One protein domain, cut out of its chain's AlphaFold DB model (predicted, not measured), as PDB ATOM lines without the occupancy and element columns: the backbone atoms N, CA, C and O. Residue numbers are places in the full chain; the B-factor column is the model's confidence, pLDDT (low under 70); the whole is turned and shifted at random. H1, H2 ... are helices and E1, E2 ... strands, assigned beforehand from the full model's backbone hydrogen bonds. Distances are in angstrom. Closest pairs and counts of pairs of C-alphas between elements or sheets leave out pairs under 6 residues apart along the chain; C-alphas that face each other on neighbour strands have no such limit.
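AT A GLANCE: This is residues 31 to 211 of the 215 residues of an uncharacterized protein of Deltaproteobacteria bacterium (UniProt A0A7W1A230). A long, twisted sheet, built mainly of the meander E2 E3 E4 with short E1 at one edge, has the long helix H7 slanting over one face. H3 lies over the opposite face, and H1, H4 and H5 cluster with it toward the end of the sheet where E2 begins and E3 ends; at the other end H6 makes a helical hairpin with H7. The printed part has 181 residues, with seven named helices and four named strands in the order H1 H2 E1 H3 H4 H5 E2 E3 E4 H6 H7. The sheet is mixed, ordered E1 E2 E3 E4, and the class is mixed, helices and strands. The whole is compact, with a radius of gyration of the C-alphas of 17.8 A and spans of 53 by 38 by 29 A.

HOW THE PARTS SIT: E2, residues 121 to 132, and E3, residues 142 to 154, form an antiparallel hairpin, with N 124 and O 151 2.8 A apart, within hydrogen-bond range. E3 bends by 50 degrees at residue 145. E4, residues 159 to 167, is antiparallel to E3 in another hairpin, with N 150 and O 163 at 2.8 A; these three strands are a meander, each the antiparallel neighbour of the one before. E1, residues 62 to 64, is parallel to E2, with N 63 and O 123 at 2.9 A. H7, residues 188 to 210, is on the sheet at a height of 9.9 A, and on the local plane runs slantwise to E3 at 36 degrees. H3, residues 65 to 71, lies on the opposite face at a height of 5.5 A. H3 touches H1, residues 31 to 42, at Leu 71 and Ala 34, their closest C-alphas, 5.0 A apart. H4, residues 94 to 100, touches H5, residues 106 to 117, at a steep tilt of 55 degrees, opposite ways; their closest C-alphas, Ala 95 and Ala 112, are 4.6 A apart. E1, H3, H4, H5 and E2 make a strand-helix-strand unit, two parallel neighbour strands with helices between. H6, residues 172 to 179, touches residues 190 to 194 of H7; the closest C-alphas, Val 173 and Leu 194, are 6.7 A apart. H2, residues 55 to 58, only grazes the sheet and is too short for an O i to N i+4 pair; in the other helices every such pair is within hydrogen-bond range.

IN THESE COORDINATES: H1 begins at C-alpha 31, (92.433, 114.390, 15.398). E3 is 36.4 A long, E2 33.5 A and E4 23.0 A. H7 is 33.1 A long and ends at C-alpha 210, (67.276, 131.849, 14.620).

THE WHOLE: The C-alphas farthest apart, Glu 107 and Gly 137, are 57.5 A apart. The printed part has no cut. The links H1 to H2 and H3 to H4 are long, and residues 102 to 107 stand free. The mean pLDDT of the printed part is 77.9; residues 77 to 86, 129 to 146 and 167 to 194 are under 70.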
ATOM      1  N   ALA A  31      91.427 113.591  14.699       95.00
ATOM      2  CA  ALA A  31      92.433 114.390  15.398       95.00
ATOM      3  C   ALA A  31      92.474 115.852  14.916       95.00
ATOM      4  O   ALA A  31      92.765 116.755  15.699       95.00
ATOM      5  N   GLN A  32      92.114 116.118  13.656       94.75
ATOM      6  CA  GLN A  32      92.025 117.487  13.139       94.75
ATOM      7  C   GLN A  32      90.874 118.264  13.787       94.75
ATOM      8  O   GLN A  32      91.022 119.443  14.106       94.75
ATOM      9  N   VAL A  33      89.740 117.602  14.041       95.25
ATOM     10  CA  VAL A  33      88.614 118.212  14.766       95.25
ATOM     11  C   VAL A  33      89.005 118.491  16.217       95.25
ATOM     12  O   VAL A  33      88.677 119.553  16.738       95.25
ATOM     13  N   ALA A  34      89.755 117.586  16.853       96.12
ATOM     14  CA  ALA A  34      90.276 117.793  18.204       96.12
ATOM     15  C   ALA A  34      91.240 118.993  18.290       96.12
ATOM     16  O   ALA A  34      91.156 119.806  19.215       96.12
ATOM     17  N   ALA A  35      92.120 119.151  17.297       96.00
ATOM     18  CA  ALA A  35      93.024 120.296  17.199       96.00
ATOM     19  C   ALA A  35      92.263 121.621  16.993       96.00
ATOM     20  O   ALA A  35      92.559 122.623  17.651       96.00
ATOM     21  N   LEU A  36      91.233 121.621  16.139       96.25
ATOM     22  CA  LEU A  36      90.345 122.773  15.964       96.25
ATOM     23  C   LEU A  36      89.610 123.116  17.268       96.25
ATOM     24  O   LEU A  36      89.590 124.276  17.673       96.25
ATOM     25  N   ALA A  37      89.052 122.115  17.952       96.12
ATOM     26  CA  ALA A  37      88.366 122.304  19.227       96.12
ATOM     27  C   ALA A  37      89.296 122.912  20.288       96.12
ATOM     28  O   ALA A  37      88.919 123.861  20.977       96.12
ATOM     29  N   THR A  38      90.540 122.433  20.359       96.38
ATOM     30  CA  THR A  38      91.579 123.001  21.229       96.38
ATOM     31  C   THR A  38      91.829 124.475  20.913       96.38
ATOM     32  O   THR A  38      91.868 125.302  21.823       96.38
ATOM     33  N   THR A  39      91.924 124.819  19.626       96.06
ATOM     34  CA  THR A  39      92.120 126.204  19.172       96.06
ATOM     35  C   THR A  39      90.944 127.097  19.575       96.06
ATOM     36  O   THR A  39      91.151 128.171  20.133       96.06
ATOM     37  N   MET A  40      89.703 126.638  19.384       95.69
ATOM     38  CA  MET A  40      88.499 127.379  19.794       95.69
ATOM     39  C   MET A  40      88.445 127.640  21.305       95.69
ATOM     40  O   MET A  40      88.035 128.723  21.728       95.69
ATOM     41  N   ILE A  41      88.866 126.663  22.123       92.94
ATOM     42  CA  ILE A  41      88.944 126.809  23.584       92.94
ATOM     43  C   ILE A  41      89.981 127.872  23.954       92.94
ATOM     44  O   ILE A  41      89.670 128.784  24.723       92.94
ATOM     45  N   GLN A  42      91.184 127.789  23.381       92.94
ATOM     46  CA  GLN A  42      92.270 128.743  23.628       92.94
ATOM     47  C   GLN A  42      91.908 130.163  23.175       92.94
ATOM     48  O   GLN A  42      92.231 131.129  23.859       92.94
ATOM     49  N   ASN A  43      91.158 130.281  22.080       89.88
ATOM     50  CA  ASN A  43      90.691 131.546  21.518       89.88
ATOM     51  C   ASN A  43      89.286 131.931  21.998       89.88
ATOM     52  O   ASN A  43      88.549 132.607  21.277       89.88
ATOM     53  N   THR A  44      88.879 131.508  23.199       90.38
ATOM     54  CA  THR A  44      87.588 131.932  23.753       90.38
ATOM     55  C   THR A  44      87.586 133.452  23.957       90.38
ATOM     56  O   THR A  44      88.334 133.955  24.798       90.38
ATOM     57  N   PRO A  45      86.714 134.205  23.266       86.31
ATOM     58  CA  PRO A  45      86.666 135.650  23.403       86.31
ATOM     59  C   PRO A  45      86.034 136.065  24.740       86.31
ATOM     60  O   PRO A  45      85.108 135.424  25.262       86.31
ATOM     61  N   ALA A  46      86.501 137.192  25.280       84.75
ATOM     62  CA  ALA A  46      85.815 137.866  26.376       84.75
ATOM     63  C   ALA A  46      84.447 138.405  25.898       84.75
ATOM     64  O   ALA A  46      84.300 138.713  24.713       84.75
ATOM     65  N   PRO A  47      83.443 138.561  26.786       73.44
ATOM     66  CA  PRO A  47      82.087 138.942  26.383       73.44
ATOM     67  C   PRO A  47      81.973 140.219  25.541       73.44
ATOM     68  O   PRO A  47      81.126 140.287  24.660       73.44
ATOM     69  N   ALA A  48      82.842 141.203  25.778       77.12
ATOM     70  CA  ALA A  48      82.856 142.473  25.051       77.12
ATOM     71  C   ALA A  48      83.886 142.525  23.903       77.12
ATOM     72  O   ALA A  48      84.061 143.574  23.291       77.12
ATOM     73  N   ALA A  49      84.607 141.430  23.628       83.62
ATOM     74  CA  ALA A  49      85.733 141.435  22.689       83.62
ATOM     75  C   ALA A  49      85.321 141.318  21.213       83.62
ATOM     76  O   ALA A  49      86.149 141.540  20.333       83.62
ATOM     77  N   LEU A  50      84.070 140.948  20.934       90.75
ATOM     78  CA  LEU A  50      83.569 140.697  19.586       90.75
ATOM     79  C   LEU A  50      82.243 141.421  19.345       90.75
ATOM     80  O   LEU A  50      81.505 141.679  20.299       90.75
ATOM     81  N   PRO A  51      81.907 141.720  18.079       92.62
ATOM     82  CA  PRO A  51      80.595 142.248  17.739       92.62
ATOM     83  C   PRO A  51      79.479 141.251  18.083       92.62
ATOM     84  O   PRO A  51      79.688 140.031  18.108       92.62
ATOM     85  N   ALA A  52      78.273 141.785  18.293       90.88
ATOM     86  CA  ALA A  52      77.079 140.981  18.520       90.88
ATOM     87  C   ALA A  52      76.800 140.048  17.326       90.88
ATOM     88  O   ALA A  52      76.904 140.480  16.175       90.88
ATOM     89  N   CYS A  53      76.419 138.786  17.562       90.50
ATOM     90  CA  CYS A  53      76.002 137.918  16.458       90.50
ATOM     91  C   CYS A  53      74.666 138.392  15.873       90.50
ATOM     92  O   CYS A  53      73.685 138.595  16.589       90.50
ATOM     93  N   THR A  54      74.603 138.482  14.545       90.56
ATOM     94  CA  THR A  54      73.333 138.608  13.819       90.56
ATOM     95  C   THR A  54      72.545 137.298  13.878       90.56
ATOM     96  O   THR A  54      73.101 136.210  14.038       90.56
ATOM     97  N   THR A  55      71.233 137.376  13.676       86.94
ATOM     98  CA  THR A  55      70.335 136.208  13.638       86.94
ATOM     99  C   THR A  55      70.748 135.208  12.548       86.94
ATOM    100  O   THR A  55      70.834 134.006  12.798       86.94
ATOM    101  N   ALA A  56      71.146 135.701  11.368       87.19
ATOM    102  CA  ALA A  56      71.700 134.887  10.283       87.19
ATOM    103  C   ALA A  56      73.029 134.202  10.660       87.19
ATOM    104  O   ALA A  56      73.335 133.098  10.197       87.19
ATOM    105  N   GLN A  57      73.838 134.824  11.522       89.19
ATOM    106  CA  GLN A  57      75.055 134.193  12.030       89.19
ATOM    107  C   GLN A  57      74.745 133.030  12.982       89.19
ATOM    108  O   GLN A  57      75.435 132.013  12.881       89.19
ATOM    109  N   LEU A  58      73.679 133.127  13.788       88.56
ATOM    110  CA  LEU A  58      73.200 132.075  14.703       88.56
ATOM    111  C   LEU A  58      72.535 130.876  13.992       88.56
ATOM    112  O   LEU A  58      72.407 129.793  14.577       88.56
ATOM    113  N   ALA A  59      72.148 131.032  12.724       85.94
ATOM    114  CA  ALA A  59      71.696 129.950  11.847       85.94
ATOM    115  C   ALA A  59      72.888 129.161  11.263       85.94
ATOM    116  O   ALA A  59      73.116 129.126  10.055       85.94
ATOM    117  N   ALA A  60      73.703 128.561  12.133       87.50
ATOM    118  CA  ALA A  60      74.844 127.725  11.760       87.50
ATOM    119  C   ALA A  60      74.859 126.411  12.564       87.50
ATOM    120  O   ALA A  60      74.161 126.328  13.583       87.50
ATOM    121  N   PRO A  61      75.665 125.410  12.147       90.56
ATOM    122  CA  PRO A  61      75.919 124.217  12.948       90.56
ATOM    123  C   PRO A  61      76.388 124.610  14.343       90.56
ATOM    124  O   PRO A  61      77.207 125.523  14.493       90.56
ATOM    125  N   SER A  62      75.864 123.925  15.351       90.69
ATOM    126  CA  SER A  62      76.137 124.257  16.739       90.69
ATOM    127  C   SER A  62      76.814 123.133  17.507       90.69
ATOM    128  O   SER A  62      76.643 121.957  17.203       90.69
ATOM    129  N   LEU A  63      77.614 123.534  18.487       92.00
ATOM    130  CA  LEU A  63      78.270 122.669  19.458       92.00
ATOM    131  C   LEU A  63      77.925 123.177  20.856       92.00
ATOM    132  O   LEU A  63      77.776 124.381  21.068       92.00
ATOM    133  N   THR A  64      77.834 122.289  21.827       90.06
ATOM    134  CA  THR A  64      77.816 122.636  23.244       90.06
ATOM    135  C   THR A  64      79.246 122.796  23.752       90.06
ATOM    136  O   THR A  64      80.182 122.174  23.239       90.06
ATOM    137  N   ALA A  65      79.437 123.609  24.793       88.38
ATOM    138  CA  ALA A  65      80.742 123.751  25.441       88.38
ATOM    139  C   ALA A  65      81.289 122.401  25.933       88.38
ATOM    140  O   ALA A  65      82.481 122.131  25.808       88.38
ATOM    141  N   ARG A  66      80.410 121.517  26.422       88.19
ATOM    142  CA  ARG A  66      80.787 120.163  26.837       88.19
ATOM    143  C   ARG A  66      81.341 119.338  25.675       88.19
ATOM    144  O   ARG A  66      82.429 118.780  25.803       88.19
ATOM    145  N   THR A  67      80.616 119.266  24.559       90.69
ATOM    146  CA  THR A  67      81.047 118.499  23.381       90.69
ATOM    147  C   THR A  67      82.361 119.054  22.831       90.69
ATOM    148  O   THR A  67      83.248 118.282  22.476       90.69
ATOM    149  N   LEU A  68      82.549 120.379  22.857       92.56
ATOM    150  CA  LEU A  68      83.817 121.016  22.488       92.56
ATOM    151  C   LEU A  68      84.992 120.557  23.375       92.56
ATOM    152  O   LEU A  68      86.035 120.175  22.849       92.56
ATOM    153  N   ILE A  69      84.822 120.554  24.702       91.31
ATOM    154  CA  ILE A  69      85.844 120.102  25.667       91.31
ATOM    155  C   ILE A  69      86.199 118.627  25.437       91.31
ATOM    156  O   ILE A  69      87.376 118.267  25.407       91.31
ATOM    157  N   GLN A  70      85.189 117.782  25.212       91.88
ATOM    158  CA  GLN A  70      85.390 116.358  24.936       91.88
ATOM    159  C   GLN A  70      86.138 116.120  23.620       91.88
ATOM    160  O   GLN A  70      87.041 115.288  23.580       91.88
ATOM    161  N   LEU A  71      85.801 116.861  22.559       94.88
ATOM    162  CA  LEU A  71      86.525 116.801  21.287       94.88
ATOM    163  C   LEU A  71      87.988 117.215  21.451       94.88
ATOM    164  O   LEU A  71      88.858 116.591  20.855       94.88
ATOM    165  N   ALA A  72      88.270 118.217  22.284       94.44
ATOM    166  CA  ALA A  72      89.631 118.645  22.596       94.44
ATOM    167  C   ALA A  72      90.405 117.657  23.494       94.44
ATOM    168  O   ALA A  72      91.553 117.926  23.841       94.44
ATOM    169  N   GLY A  73      89.794 116.538  23.907       92.56
ATOM    170  CA  GLY A  73      90.411 115.571  24.818       92.56
ATOM    171  C   GLY A  73      90.692 116.141  26.211       92.56
ATOM    172  O   GLY A  73      91.543 115.617  26.925       92.56
ATOM    173  N   GLN A  74      90.013 117.228  26.587       90.12
ATOM    174  CA  GLN A  74      90.186 117.879  27.878       90.12
ATOM    175  C   GLN A  74      89.245 117.274  28.918       90.12
ATOM    176  O   GLN A  74      88.154 116.787  28.605       90.12
ATOM    177  N   GLU A  75      89.668 117.316  30.179       87.19
ATOM    178  CA  GLU A  75      88.814 116.914  31.287       87.19
ATOM    179  C   GLU A  75      87.632 117.880  31.399       87.19
ATOM    180  O   GLU A  75      87.796 119.102  31.377       87.19
ATOM    181  N   ILE A  76      86.423 117.329  31.512       80.00
ATOM    182  CA  ILE A  76      85.236 118.140  31.767       80.00
ATOM    183  C   ILE A  76      85.350 118.630  33.210       80.00
ATOM    184  O   ILE A  76      85.359 117.783  34.105       80.00
ATOM    185  N   PRO A  77      85.407 119.953  33.456       68.50
ATOM    186  CA  PRO A  77      85.468 120.472  34.811       68.50
ATOM    187  C   PRO A  77      84.340 119.872  35.651       68.50
ATOM    188  O   PRO A  77      83.210 119.756  35.170       68.50
ATOM    189  N   ASP A  78      84.608 119.561  36.919       60.66
ATOM    190  CA  ASP A  78      83.615 119.018  37.863       60.66
ATOM    191  C   ASP A  78      82.546 120.054  38.287       60.66
ATOM    192  O   ASP A  78      81.988 120.046  39.380       60.66
ATOM    193  N   ARG A  79      82.274 121.024  37.413       54.84
ATOM    194  CA  ARG A  79      81.280 122.072  37.600       54.84
ATOM    195  C   ARG A  79      79.981 121.681  36.898       54.84
ATOM    196  O   ARG A  79      79.928 120.829  36.015       54.84
ATOM    197  N   HIS A  80      78.909 122.361  37.288       53.78
ATOM    198  CA  HIS A  80      77.504 122.102  36.942       53.78
ATOM    199  C   HIS A  80      77.159 121.991  35.443       53.78
ATOM    200  O   HIS A  80      76.063 121.546  35.100       53.78
ATOM    201  N   GLU A  81      78.102 122.302  34.554       52.12
ATOM    202  CA  GLU A  81      78.057 122.109  33.100       52.12
ATOM    203  C   GLU A  81      77.800 120.645  32.685       52.12
ATOM    204  O   GLU A  81      77.451 120.370  31.536       52.12
ATOM    205  N   ARG A  82      77.902 119.680  33.609       51.00
ATOM    206  CA  ARG A  82      77.607 118.263  33.331       51.00
ATOM    207  C   ARG A  82      76.126 117.913  33.205       51.00
ATOM    208  O   ARG A  82      75.818 116.769  32.880       51.00
ATOM    209  N   THR A  83      75.224 118.846  33.461       57.19
ATOM    210  CA  THR A  83      73.794 118.562  33.421       57.19
ATOM    211  C   THR A  83      73.232 118.705  32.001       57.19
ATOM    212  O   THR A  83      73.405 119.739  31.357       57.19
ATOM    213  N   ASP A  84      72.536 117.670  31.511       57.25
ATOM    214  CA  ASP A  84      71.949 117.608  30.154       57.25
ATOM    215  C   ASP A  84      70.986 118.765  29.842       57.25
ATOM    216  O   ASP A  84      70.640 119.007  28.688       57.25
ATOM    217  N   TRP A  85      70.514 119.481  30.864       64.75
ATOM    218  CA  TRP A  85      69.681 120.662  30.677       64.75
ATOM    219  C   TRP A  85      70.487 121.937  30.385       64.75
ATOM    220  O   TRP A  85      69.974 122.808  29.690       64.75
ATOM    221  N   ILE A  86      71.729 122.044  30.872       65.25
ATOM    222  CA  ILE A  86      72.629 123.181  30.614       65.25
ATOM    223  C   ILE A  86      73.330 123.021  29.257       65.25
ATOM    224  O   ILE A  86      73.577 124.005  28.565       65.25
ATOM    225  N   ASN A  87      73.620 121.784  28.855       74.56
ATOM    226  CA  ASN A  87      74.207 121.454  27.555       74.56
ATOM    227  C   ASN A  87      73.288 120.476  26.800       74.56
ATOM    228  O   ASN A  87      73.609 119.290  26.705       74.56
ATOM    229  N   PRO A  88      72.121 120.935  26.308       75.69
ATOM    230  CA  PRO A  88      71.168 120.064  25.632       75.69
ATOM    231  C   PRO A  88      71.756 119.510  24.334       75.69
ATOM    232  O   PRO A  88      72.209 120.259  23.467       75.69
ATOM    233  N   SER A  89      71.696 118.188  24.179       81.81
ATOM    234  CA  SER A  89      72.188 117.480  22.992       81.81
ATOM    235  C   SER A  89      71.432 117.855  21.713       81.81
ATOM    236  O   SER A  89      71.931 117.633  20.612       81.81
ATOM    237  N   GLU A  90      70.255 118.467  21.840       85.94
ATOM    238  CA  GLU A  90      69.486 119.055  20.743       85.94
ATOM    239  C   GLU A  90      70.173 120.274  20.108       85.94
ATOM    240  O   GLU A  90      69.858 120.627  18.972       85.94
ATOM    241  N   LEU A  91      71.114 120.916  20.812       86.06
ATOM    242  CA  LEU A  91      71.946 121.981  20.251       86.06
ATOM    243  C   LEU A  91      73.208 121.442  19.563       86.06
ATOM    244  O   LEU A  91      73.856 122.201  18.847       86.06
ATOM    245  N   ASP A  92      73.562 120.170  19.746       88.38
ATOM    246  CA  ASP A  92      74.775 119.584  19.175       88.38
ATOM    247  C   ASP A  92      74.559 119.050  17.752       88.38
ATOM    248  O   ASP A  92      73.675 118.226  17.486       88.38
ATOM    249  N   GLU A  93      75.450 119.445  16.840       92.50
ATOM    250  CA  GLU A  93      75.561 118.857  15.509       92.50
ATOM    251  C   GLU A  93      75.722 117.325  15.634       92.50
ATOM    252  O   GLU A  93      76.616 116.854  16.347       92.50
ATOM    253  N   PRO A  94      74.906 116.511  14.932       93.81
ATOM    254  CA  PRO A  94      74.956 115.051  15.042       93.81
ATOM    255  C   PRO A  94      76.351 114.453  14.823       93.81
ATOM    256  O   PRO A  94      76.751 113.548  15.552       93.81
ATOM    257  N   ALA A  95      77.124 115.002  13.882       94.44
ATOM    258  CA  ALA A  95      78.487 114.552  13.611       94.44
ATOM    259  C   ALA A  95      79.431 114.753  14.813       94.44
ATOM    260  O   ALA A  95      80.275 113.903  15.084       94.44
ATOM    261  N   ALA A  96      79.264 115.830  15.587       94.00
ATOM    262  CA  ALA A  96      80.060 116.048  16.793       94.00
ATOM    263  C   ALA A  96      79.764 114.997  17.867       94.00
ATOM    264  O   ALA A  96      80.689 114.493  18.502       94.00
ATOM    265  N   ARG A  97      78.495 114.590  17.994       92.31
ATOM    266  CA  ARG A  97      78.091 113.508  18.903       92.31
ATOM    267  C   ARG A  97      78.722 112.174  18.513       92.31
ATOM    268  O   ARG A  97      79.246 111.486  19.379       92.31
ATOM    269  N   THR A  98      78.750 111.840  17.222       95.44
ATOM    270  CA  THR A  98      79.402 110.612  16.730       95.44
ATOM    271  C   THR A  98      80.893 110.558  17.070       95.44
ATOM    272  O   THR A  98      81.417 109.489  17.371       95.44
ATOM    273  N   LEU A  99      81.595 111.694  17.047       95.12
ATOM    274  CA  LEU A  99      83.023 111.727  17.370       95.12
ATOM    275  C   LEU A  99      83.312 111.421  18.844       95.12
ATOM    276  O   LEU A  99      84.258 110.682  19.140       95.12
ATOM    277  N   VAL A 100      82.491 111.953  19.753       92.94
ATOM    278  CA  VAL A 100      82.654 111.768  21.207       92.94
ATOM    279  C   VAL A 100      81.997 110.490  21.737       92.94
ATOM    280  O   VAL A 100      82.247 110.107  22.877       92.94
ATOM    281  N   ASP A 101      81.188 109.810  20.923       93.62
ATOM    282  CA  ASP A 101      80.558 108.543  21.284       93.62
ATOM    283  C   ASP A 101      81.610 107.415  21.388       93.62
ATOM    284  O   ASP A 101      82.322 107.134  20.410       93.62
ATOM    285  N   PRO A 102      81.755 106.747  22.550       93.06
ATOM    286  CA  PRO A 102      82.663 105.612  22.695       93.06
ATOM    287  C   PRO A 102      82.217 104.372  21.905       93.06
ATOM    288  O   PRO A 102      83.060 103.535  21.594       93.06
ATOM    289  N   ALA A 103      80.931 104.245  21.568       96.75
ATOM    290  CA  ALA A 103      80.389 103.107  20.828       96.75
ATOM    291  C   ALA A 103      80.485 103.267  19.297       96.75
ATOM    292  O   ALA A 103      80.262 102.303  18.564       96.75
ATOM    293  N   ALA A 104      80.819 104.460  18.795       94.94
ATOM    294  CA  ALA A 104      80.935 104.709  17.362       94.94
ATOM    295  C   ALA A 104      82.186 104.047  16.757       94.94
ATOM    296  O   ALA A 104      83.287 104.130  17.308       94.94
ATOM    297  N   THR A 105      82.028 103.435  15.578       95.69
ATOM    298  CA  THR A 105      83.134 102.792  14.852       95.69
ATOM    299  C   THR A 105      84.132 103.814  14.305       95.69
ATOM    300  O   THR A 105      83.809 104.990  14.119       95.69
ATOM    301  N   ALA A 106      85.352 103.369  13.997       93.50
ATOM    302  CA  ALA A 106      86.382 104.237  13.428       93.50
ATOM    303  C   ALA A 106      85.937 104.861  12.093       93.50
ATOM    304  O   ALA A 106      86.181 106.039  11.848       93.50
ATOM    305  N   GLU A 107      85.237 104.101  11.253       93.62
ATOM    306  CA  GLU A 107      84.691 104.564   9.974       93.62
ATOM    307  C   GLU A 107      83.636 105.654  10.188       93.62
ATOM    308  O   GLU A 107      83.697 106.705   9.552       93.62
ATOM    309  N   ALA A 108      82.715 105.452  11.136       94.38
ATOM    310  CA  ALA A 108      81.698 106.448  11.466       94.38
ATOM    311  C   ALA A 108      82.333 107.746  11.983       94.38
ATOM    312  O   ALA A 108      81.911 108.840  11.604       94.38
ATOM    313  N   LYS A 109      83.391 107.635  12.797       94.88
ATOM    314  CA  LYS A 109      84.140 108.797  13.281       94.88
ATOM    315  C   LYS A 109      84.853 109.538  12.152       94.88
ATOM    316  O   LYS A 109      84.799 110.764  12.128       94.88
ATOM    317  N   ARG A 110      85.461 108.844  11.185       94.94
ATOM    318  CA  ARG A 110      86.118 109.502  10.038       94.94
ATOM    319  C   ARG A 110      85.133 110.273   9.158       94.94
ATOM    320  O   ARG A 110      85.386 111.433   8.832       94.94
ATOM    321  N   ALA A 111      83.979 109.680   8.857       94.56
ATOM    322  CA  ALA A 111      82.923 110.345   8.092       94.56
ATOM    323  C   ALA A 111      82.328 111.554   8.846       94.56
ATOM    324  O   ALA A 111      82.056 112.612   8.265       94.56
ATOM    325  N   ALA A 112      82.152 111.427  10.165       95.38
ATOM    326  CA  ALA A 112      81.705 112.524  11.018       95.38
ATOM    327  C   ALA A 112      82.734 113.666  11.067       95.38
ATOM    328  O   ALA A 112      82.361 114.837  10.959       95.38
ATOM    329  N   ALA A 113      84.027 113.338  11.154       95.38
ATOM    330  CA  ALA A 113      85.104 114.320  11.117       95.38
ATOM    331  C   ALA A 113      85.084 115.126   9.814       95.38
ATOM    332  O   ALA A 113      85.108 116.355   9.860       95.38
ATOM    333  N   GLY A 114      84.954 114.471   8.658       94.56
ATOM    334  CA  GLY A 114      84.893 115.197   7.388       94.56
ATOM    335  C   GLY A 114      83.632 116.034   7.235       94.56
ATOM    336  O   GLY A 114      83.686 117.135   6.688       94.56
ATOM    337  N   THR A 115      82.512 115.576   7.799       93.69
ATOM    338  CA  THR A 115      81.280 116.373   7.868       93.69
ATOM    339  C   THR A 115      81.488 117.667   8.657       93.69
ATOM    340  O   THR A 115      81.015 118.721   8.228       93.69
ATOM    341  N   LEU A 116      82.199 117.614   9.791       93.12
ATOM    342  CA  LEU A 116      82.493 118.804  10.594       93.12
ATOM    343  C   LEU A 116      83.521 119.715   9.922       93.12
ATOM    344  O   LEU A 116      83.258 120.904   9.782       93.12
ATOM    345  N   LEU A 117      84.648 119.184   9.448       92.62
ATOM    346  CA  LEU A 117      85.689 119.982   8.782       92.62
ATOM    347  C   LEU A 117      85.177 120.643   7.491       92.62
ATOM    348  O   LEU A 117      85.652 121.705   7.088       92.62
ATOM    349  N   GLY A 118      84.148 120.062   6.871       91.12
ATOM    350  CA  GLY A 118      83.435 120.656   5.746       91.12
ATOM    351  C   GLY A 118      82.602 121.900   6.093       91.12
ATOM    352  O   GLY A 118      82.280 122.668   5.185       91.12
ATOM    353  N   LYS A 119      82.263 122.173   7.361       92.12
ATOM    354  CA  LYS A 119      81.461 123.355   7.746       92.12
ATOM    355  C   LYS A 119      82.294 124.640   7.673       92.12
ATOM    356  O   LYS A 119      83.499 124.621   7.888       92.12
ATOM    357  N   SER A 120      81.668 125.769   7.339       88.75
ATOM    358  CA  SER A 120      82.345 127.072   7.178       88.75
ATOM    359  C   SER A 120      82.441 127.908   8.457       88.75
ATOM    360  O   SER A 120      83.238 128.840   8.511       88.75
ATOM    361  N   LYS A 121      81.627 127.591   9.466       93.31
ATOM    362  CA  LYS A 121      81.575 128.255  10.773       93.31
ATOM    363  C   LYS A 121      80.861 127.361  11.786       93.31
ATOM    364  O   LYS A 121      80.099 126.474  11.389       93.31
ATOM    365  N   PHE A 122      81.048 127.661  13.065       94.38
ATOM    366  CA  PHE A 122      80.395 126.978  14.179       94.38
ATOM    367  C   PHE A 122      79.834 127.981  15.181       94.38
ATOM    368  O   PHE A 122      80.384 129.068  15.354       94.38
ATOM    369  N   ILE A 123      78.753 127.597  15.857       94.75
ATOM    370  CA  ILE A 123      78.216 128.324  17.008       94.75
ATOM    371  C   ILE A 123      78.377 127.447  18.240       94.75
ATOM    372  O   ILE A 123      77.749 126.398  18.344       94.75
ATOM    373  N   VAL A 124      79.212 127.872  19.181       93.62
ATOM    374  CA  VAL A 124      79.378 127.181  20.458       93.62
ATOM    375  C   VAL A 124      78.441 127.813  21.479       93.62
ATOM    376  O   VAL A 124      78.587 128.987  21.821       93.62
ATOM    377  N   TRP A 125      77.483 127.036  21.973       88.94
ATOM    378  CA  TRP A 125      76.621 127.425  23.083       88.94
ATOM    379  C   TRP A 125      77.324 127.100  24.391       88.94
ATOM    380  O   TRP A 125      77.616 125.940  24.694       88.94
ATOM    381  N   ARG A 126      77.612 128.145  25.161       85.88
ATOM    382  CA  ARG A 126      78.316 128.056  26.428       85.88
ATOM    383  C   ARG A 126      77.427 128.561  27.557       85.88
ATOM    384  O   ARG A 126      77.016 129.720  27.515       85.88
ATOM    385  N   PRO A 127      77.154 127.742  28.575       78.56
ATOM    386  CA  PRO A 127      76.492 128.220  29.775       78.56
ATOM    387  C   PRO A 127      77.410 129.119  30.602       78.56
ATOM    388  O   PRO A 127      78.612 128.885  30.707       78.56
ATOM    389  N   GLU A 128      76.817 130.120  31.237       72.06
ATOM    390  CA  GLU A 128      77.427 130.944  32.270       72.06
ATOM    391  C   GLU A 128      76.491 130.980  33.471       72.06
ATOM    392  O   GLU A 128      75.385 131.517  33.430       72.06
ATOM    393  N   THR A 129      76.912 130.376  34.572       59.78
ATOM    394  CA  THR A 129      76.153 130.475  35.813       59.78
ATOM    395  C   THR A 129      76.378 131.847  36.426       59.78
ATOM    396  O   THR A 129      77.520 132.192  36.733       59.78
ATOM    397  N   VAL A 130      75.300 132.602  36.640       47.22
ATOM    398  CA  VAL A 130      75.328 133.801  37.475       47.22
ATOM    399  C   VAL A 130      74.649 133.436  38.792       47.22
ATOM    400  O   VAL A 130      73.486 133.026  38.811       47.22
ATOM    401  N   ASP A 131      75.378 133.537  39.901       44.31
ATOM    402  CA  ASP A 131      74.757 133.446  41.219       44.31
ATOM    403  C   ASP A 131      73.852 134.671  41.390       44.31
ATOM    404  O   ASP A 131      74.293 135.808  41.223       44.31
ATOM    405  N   VAL A 132      72.575 134.458  41.698       40.41
ATOM    406  CA  VAL A 132      71.638 135.554  41.965       40.41
ATOM    407  C   VAL A 132      70.865 135.274  43.236       40.41
ATOM    408  O   VAL A 132      70.430 134.149  43.447       40.41
ATOM    409  N   PRO A 133      70.626 136.288  44.073       36.12
ATOM    410  CA  PRO A 133      69.778 136.130  45.239       36.12
ATOM    411  C   PRO A 133      68.349 135.803  44.783       36.12
ATOM    412  O   PRO A 133      67.627 136.662  44.275       36.12
ATOM    413  N   LEU A 134      67.933 134.546  44.943       38.53
ATOM    414  CA  LEU A 134      66.522 134.186  44.890       38.53
ATOM    415  C   LEU A 134      65.876 134.717  46.180       38.53
ATOM    416  O   LEU A 134      66.064 134.150  47.250       38.53
ATOM    417  N   ALA A 135      65.153 135.829  46.030       34.03
ATOM    418  CA  ALA A 135      64.315 136.519  47.012       34.03
ATOM    419  C   ALA A 135      65.012 137.247  48.188       34.03
ATOM    420  O   ALA A 135      65.913 136.754  48.867       34.03
ATOM    421  N   VAL A 136      64.517 138.463  48.448       33.84
ATOM    422  CA  VAL A 136      64.806 139.279  49.634       33.84
ATOM    423  C   VAL A 136      64.402 138.482  50.881       33.84
ATOM    424  O   VAL A 136      63.220 138.226  51.079       33.84
ATOM    425  N   GLY A 137      65.378 138.076  51.701       35.78
ATOM    426  CA  GLY A 137      65.154 137.327  52.948       35.78
ATOM    427  C   GLY A 137      66.024 136.076  53.127       35.78
ATOM    428  O   GLY A 137      66.187 135.615  54.253       35.78
ATOM    429  N   SER A 138      66.645 135.562  52.060       38.19
ATOM    430  CA  SER A 138      67.612 134.456  52.143       38.19
ATOM    431  C   SER A 138      69.024 134.961  52.468       38.19
ATOM    432  O   SER A 138      69.507 135.911  51.850       38.19
ATOM    433  N   LYS A 139      69.717 134.306  53.413       36.47
ATOM    434  CA  LYS A 139      71.147 134.543  53.710       36.47
ATOM    435  C   LYS A 139      72.100 133.745  52.811       36.47
ATOM    436  O   LYS A 139      73.305 133.972  52.869       36.47
ATOM    437  N   GLU A 140      71.583 132.839  51.980       38.84
ATOM    438  CA  GLU A 140      72.385 131.995  51.092       38.84
ATOM    439  C   GLU A 140      72.054 132.274  49.622       38.84
ATOM    440  O   GLU A 140      70.891 132.267  49.202       38.84
ATOM    441  N   LEU A 141      73.100 132.530  48.832       38.69
ATOM    442  CA  LEU A 141      73.009 132.691  47.385       38.69
ATOM    443  C   LEU A 141      72.635 131.341  46.763       38.69
ATOM    444  O   LEU A 141      73.381 130.370  46.873       38.69
ATOM    445  N   ARG A 142      71.482 131.277  46.092       47.12
ATOM    446  CA  ARG A 142      71.075 130.112  45.299       47.12
ATOM    447  C   ARG A 142      71.208 130.423  43.817       47.12
ATOM    448  O   ARG A 142      70.908 131.519  43.372       47.12
ATOM    449  N   ARG A 143      71.636 129.454  43.017       48.69
ATOM    450  CA  ARG A 143      71.783 129.625  41.566       48.69
ATOM    451  C   ARG A 143      70.406 129.811  40.910       48.69
ATOM    452  O   ARG A 143      69.639 128.856  40.852       48.69
ATOM    453  N   GLY A 144      70.081 131.026  40.460       47.16
ATOM    454  CA  GLY A 144      68.723 131.391  40.011       47.16
ATOM    455  C   GLY A 144      68.613 132.003  38.611       47.16
ATOM    456  O   GLY A 144      67.509 132.115  38.087       47.16
ATOM    457  N   ILE A 145      69.729 132.373  37.980       53.66
ATOM    458  CA  ILE A 145      69.764 132.882  36.608       53.66
ATOM    459  C   ILE A 145      70.895 132.176  35.871       53.66
ATOM    460  O   ILE A 145      72.045 132.159  36.313       53.66
ATOM    461  N   VAL A 146      70.561 131.598  34.721       63.84
ATOM    462  CA  VAL A 146      71.557 131.007  33.833       63.84
ATOM    463  C   VAL A 146      71.738 131.956  32.660       63.84
ATOM    464  O   VAL A 146      70.821 132.186  31.869       63.84
ATOM    465  N   GLY A 147      72.917 132.564  32.596       72.25
ATOM    466  CA  GLY A 147      73.392 133.225  31.396       72.25
ATOM    467  C   GLY A 147      73.844 132.176  30.388       72.25
ATOM    468  O   GLY A 147      74.295 131.090  30.744       72.25
ATOM    469  N   PHE A 148      73.724 132.488  29.114       80.62
ATOM    470  CA  PHE A 148      74.270 131.678  28.042       80.62
ATOM    471  C   PHE A 148      74.934 132.594  27.032       80.62
ATOM    472  O   PHE A 148      74.480 133.711  26.770       80.62
ATOM    473  N   ARG A 149      76.019 132.102  26.445       87.50
ATOM    474  CA  ARG A 149      76.702 132.745  25.335       87.50
ATOM    475  C   ARG A 149      76.613 131.864  24.105       87.50
ATOM    476  O   ARG A 149      76.898 130.673  24.171       87.50
ATOM    477  N   ALA A 150      76.258 132.468  22.983       91.12
ATOM    478  CA  ALA A 150      76.533 131.929  21.664       91.12
ATOM    479  C   ALA A 150      77.861 132.519  21.190       91.12
ATOM    480  O   ALA A 150      77.977 133.739  21.081       91.12
ATOM    481  N   LEU A 151      78.855 131.676  20.931       94.38
ATOM    482  CA  LEU A 151      80.170 132.074  20.435       94.38
ATOM    483  C   LEU A 151      80.308 131.631  18.979       94.38
ATOM    484  O   LEU A 151      80.259 130.437  18.691       94.38
ATOM    485  N   GLY A 152      80.467 132.577  18.058       94.88
ATOM    486  CA  GLY A 152      80.722 132.278  16.652       94.88
ATOM    487  C   GLY A 152      82.202 132.046  16.391       94.88
ATOM    488  O   GLY A 152      83.012 132.917  16.701       94.88
ATOM    489  N   TYR A 153      82.544 130.933  15.747       96.38
ATOM    490  CA  TYR A 153      83.909 130.608  15.333       96.38
ATOM    491  C   TYR A 153      84.005 130.364  13.826       96.38
ATOM    492  O   TYR A 153      83.097 129.780  13.223       96.38
ATOM    493  N   ASP A 154      85.115 130.790  13.225       94.31
ATOM    494  CA  ASP A 154      85.472 130.442  11.848       94.31
ATOM    495  C   ASP A 154      86.087 129.025  11.746       94.31
ATOM    496  O   ASP A 154      86.198 128.288  12.729       94.31
ATOM    497  N   ARG A 155      86.495 128.629  10.534       92.69
ATOM    498  CA  ARG A 155      87.157 127.337  10.262       92.69
ATOM    499  C   ARG A 155      88.524 127.164  10.924       92.69
ATOM    500  O   ARG A 155      88.981 126.033  11.040       92.69
ATOM    501  N   ALA A 156      89.179 128.257  11.301       93.19
ATOM    502  CA  ALA A 156      90.464 128.240  11.984       93.19
ATOM    503  C   ALA A 156      90.302 128.273  13.514       93.19
ATOM    504  O   ALA A 156      91.288 128.176  14.234       93.19
ATOM    505  N   GLY A 157      89.070 128.386  14.020       93.25
ATOM    506  CA  GLY A 157      88.795 128.460  15.448       93.25
ATOM    507  C   GLY A 157      88.994 129.855  16.037       93.25
ATOM    508  O   GLY A 157      89.162 129.977  17.248       93.25
ATOM    509  N   ASN A 158      88.955 130.910  15.219       94.81
ATOM    510  CA  ASN A 158      88.970 132.289  15.705       94.81
ATOM    511  C   ASN A 158      87.554 132.763  16.022       94.81
ATOM    512  O   ASN A 158      86.612 132.481  15.276       94.81
ATOM    513  N   GLY A 159      87.406 133.514  17.113       94.19
ATOM    514  CA  GLY A 159      86.141 134.147  17.467       94.19
ATOM    515  C   GLY A 159      85.730 135.210  16.439       94.19
ATOM    516  O   GLY A 159      86.534 136.049  16.045       94.19
ATOM    517  N   THR A 160      84.467 135.184  16.017       95.00
ATOM    518  CA  THR A 160      83.915 136.065  14.967       95.00
ATOM    519  C   THR A 160      82.771 136.947  15.462       95.00
ATOM    520  O   THR A 160      82.670 138.105  15.064       95.00
ATOM    521  N   CYS A 161      81.910 136.422  16.333       94.19
ATOM    522  CA  CYS A 161      80.834 137.169  16.978       94.19
ATOM    523  C   CYS A 161      80.456 136.521  18.314       94.19
ATOM    524  O   CYS A 161      80.810 135.369  18.582       94.19
ATOM    525  N   ILE A 162      79.714 137.248  19.144       92.88
ATOM    526  CA  ILE A 162      79.178 136.743  20.408       92.88
ATOM    527  C   ILE A 162      77.769 137.275  20.651       92.88
ATOM    528  O   ILE A 162      77.488 138.427  20.364       92.88
ATOM    529  N   THR A 163      76.885 136.476  21.237       89.88
ATOM    530  CA  THR A 163      75.646 136.990  21.839       89.88
ATOM    531  C   THR A 163      75.495 136.411  23.230       89.88
ATOM    532  O   THR A 163      75.560 135.195  23.402       89.88
ATOM    533  N   VAL A 164      75.294 137.281  24.217       84.25
ATOM    534  CA  VAL A 164      74.994 136.904  25.600       84.25
ATOM    535  C   VAL A 164      73.498 137.064  25.815       84.25
ATOM    536  O   VAL A 164      72.925 138.085  25.443       84.25
ATOM    537  N   PHE A 165      72.860 136.067  26.409       78.44
ATOM    538  CA  PHE A 165      71.453 136.128  26.766       78.44
ATOM    539  C   PHE A 165      71.243 135.510  28.137       78.44
ATOM    540  O   PHE A 165      71.962 134.610  28.571       78.44
ATOM    541  N   THR A 166      70.252 136.036  28.838       72.81
ATOM    542  CA  THR A 166      69.917 135.625  30.191       72.81
ATOM    543  C   THR A 166      68.593 134.898  30.148       72.81
ATOM    544  O   THR A 166      67.596 135.456  29.700       72.81
ATOM    545  N   ILE A 167      68.575 133.655  30.622       67.94
ATOM    546  CA  ILE A 167      67.343 132.889  30.728       67.94
ATOM    547  C   ILE A 167      66.845 132.992  32.159       67.94
ATOM    548  O   ILE A 167      67.481 132.505  33.097       67.94
ATOM    549  N   LYS A 168      65.690 133.635  32.313       62.88
ATOM    550  CA  LYS A 168      64.947 133.678  33.567       62.88
ATOM    551  C   LYS A 168      63.795 132.680  33.482       62.88
ATOM    552  O   LYS A 168      63.025 132.721  32.530       62.88
ATOM    553  N   ASN A 169      63.672 131.803  34.477       57.34
ATOM    554  CA  ASN A 169      62.473 130.985  34.641       57.34
ATOM    555  C   ASN A 169      61.482 131.712  35.557       57.34
ATOM    556  O   ASN A 169      61.694 131.781  36.767       57.34
ATOM    557  N   ASP A 170      60.417 132.249  34.971       55.41
ATOM    558  CA  ASP A 170      59.327 132.963  35.641       55.41
ATOM    559  C   ASP A 170      58.110 132.069  35.953       55.41
ATOM    560  O   ASP A 170      57.028 132.568  36.249       55.41
ATOM    561  N   LYS A 171      58.255 130.741  35.852       51.91
ATOM    562  CA  LYS A 171      57.143 129.796  36.012       51.91
ATOM    563  C   LYS A 171      56.823 129.492  37.475       51.91
ATOM    564  O   LYS A 171      57.697 129.505  38.339       51.91
ATOM    565  N   ALA A 172      55.583 129.054  37.699       53.16
ATOM    566  CA  ALA A 172      55.051 128.601  38.988       53.16
ATOM    567  C   ALA A 172      55.914 127.533  39.693       53.16
ATOM    568  O   ALA A 172      55.885 127.430  40.913       53.16
ATOM    569  N   VAL A 173      56.713 126.748  38.954       53.56
ATOM    570  CA  VAL A 173      57.670 125.789  39.540       53.56
ATOM    571  C   VAL A 173      58.776 126.507  40.323       53.56
ATOM    572  O   VAL A 173      59.157 126.024  41.386       53.56
ATOM    573  N   SER A 174      59.262 127.659  39.844       52.12
ATOM    574  CA  SER A 174      60.209 128.510  40.578       52.12
ATOM    575  C   SER A 174      59.564 129.085  41.841       52.12
ATOM    576  O   SER A 174      60.180 129.054  42.899       52.12
ATOM    577  N   GLU A 175      58.319 129.562  41.750       50.84
ATOM    578  CA  GLU A 175      57.568 130.125  42.886       50.84
ATOM    579  C   GLU A 175      57.287 129.070  43.964       50.84
ATOM    580  O   GLU A 175      57.633 129.258  45.124       50.84
ATOM    581  N   TRP A 176      56.805 127.891  43.572       53.56
ATOM    582  CA  TRP A 176      56.612 126.749  44.468       53.56
ATOM    583  C   TRP A 176      57.915 126.223  45.086       53.56
ATOM    584  O   TRP A 176      57.935 125.818  46.248       53.56
ATOM    585  N   ALA A 177      59.010 126.200  44.319       52.91
ATOM    586  CA  ALA A 177      60.318 125.806  44.834       52.91
ATOM    587  C   ALA A 177      60.850 126.822  45.855       52.91
ATOM    588  O   ALA A 177      61.478 126.404  46.825       52.91
ATOM    589  N   MET A 178      60.581 128.120  45.668       51.56
ATOM    590  CA  MET A 178      60.867 129.163  46.658       51.56
ATOM    591  C   MET A 178      60.000 128.992  47.914       51.56
ATOM    592  O   MET A 178      60.547 128.994  49.011       51.56
ATOM    593  N   ASP A 179      58.701 128.719  47.768       53.66
ATOM    594  CA  ASP A 179      57.785 128.481  48.896       53.66
ATOM    595  C   ASP A 179      58.140 127.224  49.709       53.66
ATOM    596  O   ASP A 179      57.947 127.172  50.922       53.66
ATOM    597  N   LYS A 180      58.687 126.188  49.061       50.34
ATOM    598  CA  LYS A 180      59.190 124.975  49.732       50.34
ATOM    599  C   LYS A 180      60.609 125.113  50.282       50.34
ATOM    600  O   LYS A 180      61.069 124.244  51.025       50.34
ATOM    601  N   SER A 181      61.319 126.167  49.895       46.81
ATOM    602  CA  SER A 181      62.727 126.400  50.202       46.81
ATOM    603  C   SER A 181      62.886 127.142  51.532       46.81
ATOM    604  O   SER A 181      63.409 128.251  51.579       46.81
ATOM    605  N   ASP A 182      62.519 126.476  52.624       48.00
ATOM    606  CA  ASP A 182      62.995 126.823  53.976       48.00
ATOM    607  C   ASP A 182      64.007 125.781  54.499       48.00
ATOM    608  O   ASP A 182      64.248 125.622  55.693       48.00
ATOM    609  N   LYS A 183      64.592 124.990  53.584       41.75
ATOM    610  CA  LYS A 183      65.607 123.974  53.896       41.75
ATOM    611  C   LYS A 183      66.764 124.013  52.908       41.75
ATOM    612  O   LYS A 183      66.567 124.239  51.715       41.75
ATOM    613  N   ALA A 184      67.961 123.768  53.439       43.69
ATOM    614  CA  ALA A 184      69.272 123.853  52.790       43.69
ATOM    615  C   ALA A 184      69.469 122.948  51.551       43.69
ATOM    616  O   ALA A 184      70.447 123.119  50.832       43.69
ATOM    617  N   GLU A 185      68.537 122.039  51.243       50.09
ATOM    618  CA  GLU A 185      68.603 121.159  50.070       50.09
ATOM    619  C   GLU A 185      67.307 121.214  49.251       50.09
ATOM    620  O   GLU A 185      66.200 121.176  49.789       50.09
ATOM    621  N   VAL A 186      67.450 121.307  47.925       54.06
ATOM    622  CA  VAL A 186      66.335 121.237  46.971       54.06
ATOM    623  C   VAL A 186      66.024 119.770  46.694       54.06
ATOM    624  O   VAL A 186      66.909 119.014  46.295       54.06
ATOM    625  N   ASP A 187      64.761 119.378  46.859       61.97
ATOM    626  CA  ASP A 187      64.277 118.031  46.544       61.97
ATOM    627  C   ASP A 187      64.685 117.604  45.106       61.97
ATOM    628  O   ASP A 187      64.513 118.378  44.155       61.97
ATOM    629  N   PRO A 188      65.226 116.384  44.905       65.19
ATOM    630  CA  PRO A 188      65.706 115.931  43.598       65.19
ATOM    631  C   PRO A 188      64.658 115.954  42.474       65.19
ATOM    632  O   PRO A 188      65.004 116.223  41.321       65.19
ATOM    633  N   ALA A 189      63.385 115.695  42.778       68.12
ATOM    634  CA  ALA A 189      62.301 115.763  41.802       68.12
ATOM    635  C   ALA A 189      61.997 117.216  41.406       68.12
ATOM    636  O   ALA A 189      61.774 117.493  40.226       68.12
ATOM    637  N   ILE A 190      62.071 118.145  42.365       63.44
ATOM    638  CA  ILE A 190      61.949 119.593  42.121       63.44
ATOM    639  C   ILE A 190      63.094 120.080  41.239       63.44
ATOM    640  O   ILE A 190      62.863 120.752  40.234       63.44
ATOM    641  N   SER A 191      64.323 119.678  41.572       64.31
ATOM    642  CA  SER A 191      65.506 119.966  40.765       64.31
ATOM    643  C   SER A 191      65.308 119.467  39.334       64.31
ATOM    644  O   SER A 191      65.393 120.251  38.395       64.31
ATOM    645  N   LYS A 192      64.919 118.201  39.140       69.81
ATOM    646  CA  LYS A 192      64.676 117.632  37.805       69.81
ATOM    647  C   LYS A 192      63.612 118.395  37.003       69.81
ATOM    648  O   LYS A 192      63.805 118.607  35.807       69.81
ATOM    649  N   ALA A 193      62.514 118.815  37.629       69.06
ATOM    650  CA  ALA A 193      61.465 119.585  36.958       69.06
ATOM    651  C   ALA A 193      61.966 120.971  36.511       69.06
ATOM    652  O   ALA A 193      61.790 121.348  35.352       69.06
ATOM    653  N   LEU A 194      62.672 121.689  37.391       69.19
ATOM    654  CA  LEU A 194      63.270 122.991  37.082       69.19
ATOM    655  C   LEU A 194      64.262 122.900  35.912       69.19
ATOM    656  O   LEU A 194      64.261 123.744  35.017       69.19
ATOM    657  N   GLN A 195      65.078 121.848  35.896       71.56
ATOM    658  CA  GLN A 195      66.023 121.567  34.817       71.56
ATOM    659  C   GLN A 195      65.319 121.373  33.468       71.56
ATOM    660  O   GLN A 195      65.726 121.950  32.459       71.56
ATOM    661  N   GLN A 196      64.242 120.584  33.436       76.38
ATOM    662  CA  GLN A 196      63.473 120.344  32.213       76.38
ATOM    663  C   GLN A 196      62.820 121.621  31.677       76.38
ATOM    664  O   GLN A 196      62.808 121.829  30.463       76.38
ATOM    665  N   ASP A 197      62.310 122.482  32.553       74.62
ATOM    666  CA  ASP A 197      61.714 123.751  32.138       74.62
ATOM    667  C   ASP A 197      62.764 124.738  31.628       74.62
ATOM    668  O   ASP A 197      62.595 125.290  30.540       74.62
ATOM    669  N   LEU A 198      63.897 124.889  32.319       75.12
ATOM    670  CA  LEU A 198      65.007 125.723  31.844       75.12
ATOM    671  C   LEU A 198      65.536 125.255  30.484       75.12
ATOM    672  O   LEU A 198      65.769 126.081  29.600       75.12
ATOM    673  N   LYS A 199      65.644 123.936  30.273       80.12
ATOM    674  CA  LYS A 199      65.996 123.358  28.969       80.12
ATOM    675  C   LYS A 199      65.011 123.777  27.875       80.12
ATOM    676  O   LYS A 199      65.437 124.176  26.793       80.12
ATOM    677  N   LYS A 200      63.699 123.703  28.135       81.12
ATOM    678  CA  LYS A 200      62.673 124.121  27.162       81.12
ATOM    679  C   LYS A 200      62.780 125.607  26.837       81.12
ATOM    680  O   LYS A 200      62.723 125.963  25.663       81.12
ATOM    681  N   VAL A 201      62.963 126.461  27.848       80.00
ATOM    682  CA  VAL A 201      63.111 127.910  27.641       80.00
ATOM    683  C   VAL A 201      64.367 128.216  26.822       80.00
ATOM    684  O   VAL A 201      64.300 129.028  25.903       80.00
ATOM    685  N   LEU A 202      65.484 127.526  27.076       81.12
ATOM    686  CA  LEU A 202      66.705 127.651  26.276       81.12
ATOM    687  C   LEU A 202      66.476 127.279  24.814       81.12
ATOM    688  O   LEU A 202      66.758 128.086  23.931       81.12
ATOM    689  N   ILE A 203      65.933 126.090  24.554       85.56
ATOM    690  CA  ILE A 203      65.670 125.630  23.186       85.56
ATOM    691  C   ILE A 203      64.709 126.593  22.471       85.56
ATOM    692  O   ILE A 203      64.951 126.948  21.317       85.56
ATOM    693  N   GLY A 204      63.669 127.069  23.163       86.25
ATOM    694  CA  GLY A 204      62.731 128.063  22.640       86.25
ATOM    695  C   GLY A 204      63.405 129.393  22.300       86.25
ATOM    696  O   GLY A 204      63.258 129.884  21.186       86.25
ATOM    697  N   THR A 205      64.214 129.931  23.214       84.56
ATOM    698  CA  THR A 205      64.961 131.186  23.010       84.56
ATOM    699  C   THR A 205      65.886 131.085  21.797       84.56
ATOM    700  O   THR A 205      65.892 131.965  20.937       84.56
ATOM    701  N   VAL A 206      66.639 129.986  21.677       85.81
ATOM    702  CA  VAL A 206      67.529 129.745  20.530       85.81
ATOM    703  C   VAL A 206      66.743 129.657  19.220       85.81
ATOM    704  O   VAL A 206      67.182 130.200  18.202       85.81
ATOM    705  N   ALA A 207      65.583 128.997  19.228       87.00
ATOM    706  CA  ALA A 207      64.719 128.910  18.056       87.00
ATOM    707  C   ALA A 207      64.195 130.292  17.627       87.00
ATOM    708  O   ALA A 207      64.301 130.627  16.447       87.00
ATOM    709  N   SER A 208      63.726 131.120  18.567       85.94
ATOM    710  CA  SER A 208      63.270 132.491  18.288       85.94
ATOM    711  C   SER A 208      64.376 133.356  17.685       85.94
ATOM    712  O   SER A 208      64.172 133.989  16.649       85.94
ATOM    713  N   LEU A 209      65.587 133.306  18.255       82.50
ATOM    714  CA  LEU A 209      66.740 134.051  17.741       82.50
ATOM    715  C   LEU A 209      67.095 133.648  16.303       82.50
ATOM    716  O   LEU A 209      67.378 134.506  15.466       82.50
ATOM    717  N   ARG A 210      67.052 132.349  15.988       82.06
ATOM    718  CA  ARG A 210      67.276 131.849  14.620       82.06
ATOM    719  C   ARG A 210      66.166 132.269  13.655       82.06
ATOM    720  O   ARG A 210      66.451 132.503  12.486       82.06
ATOM    721  N   ALA A 211      64.933 132.397  14.141       84.06
ATOM    722  CA  ALA A 211      63.795 132.900  13.374       84.06
ATOM    723  C   ALA A 211      63.788 134.434  13.220       84.06
ATOM    724  O   ALA A 211      62.935 134.972  12.519       84.06
TER     725      ALA A 211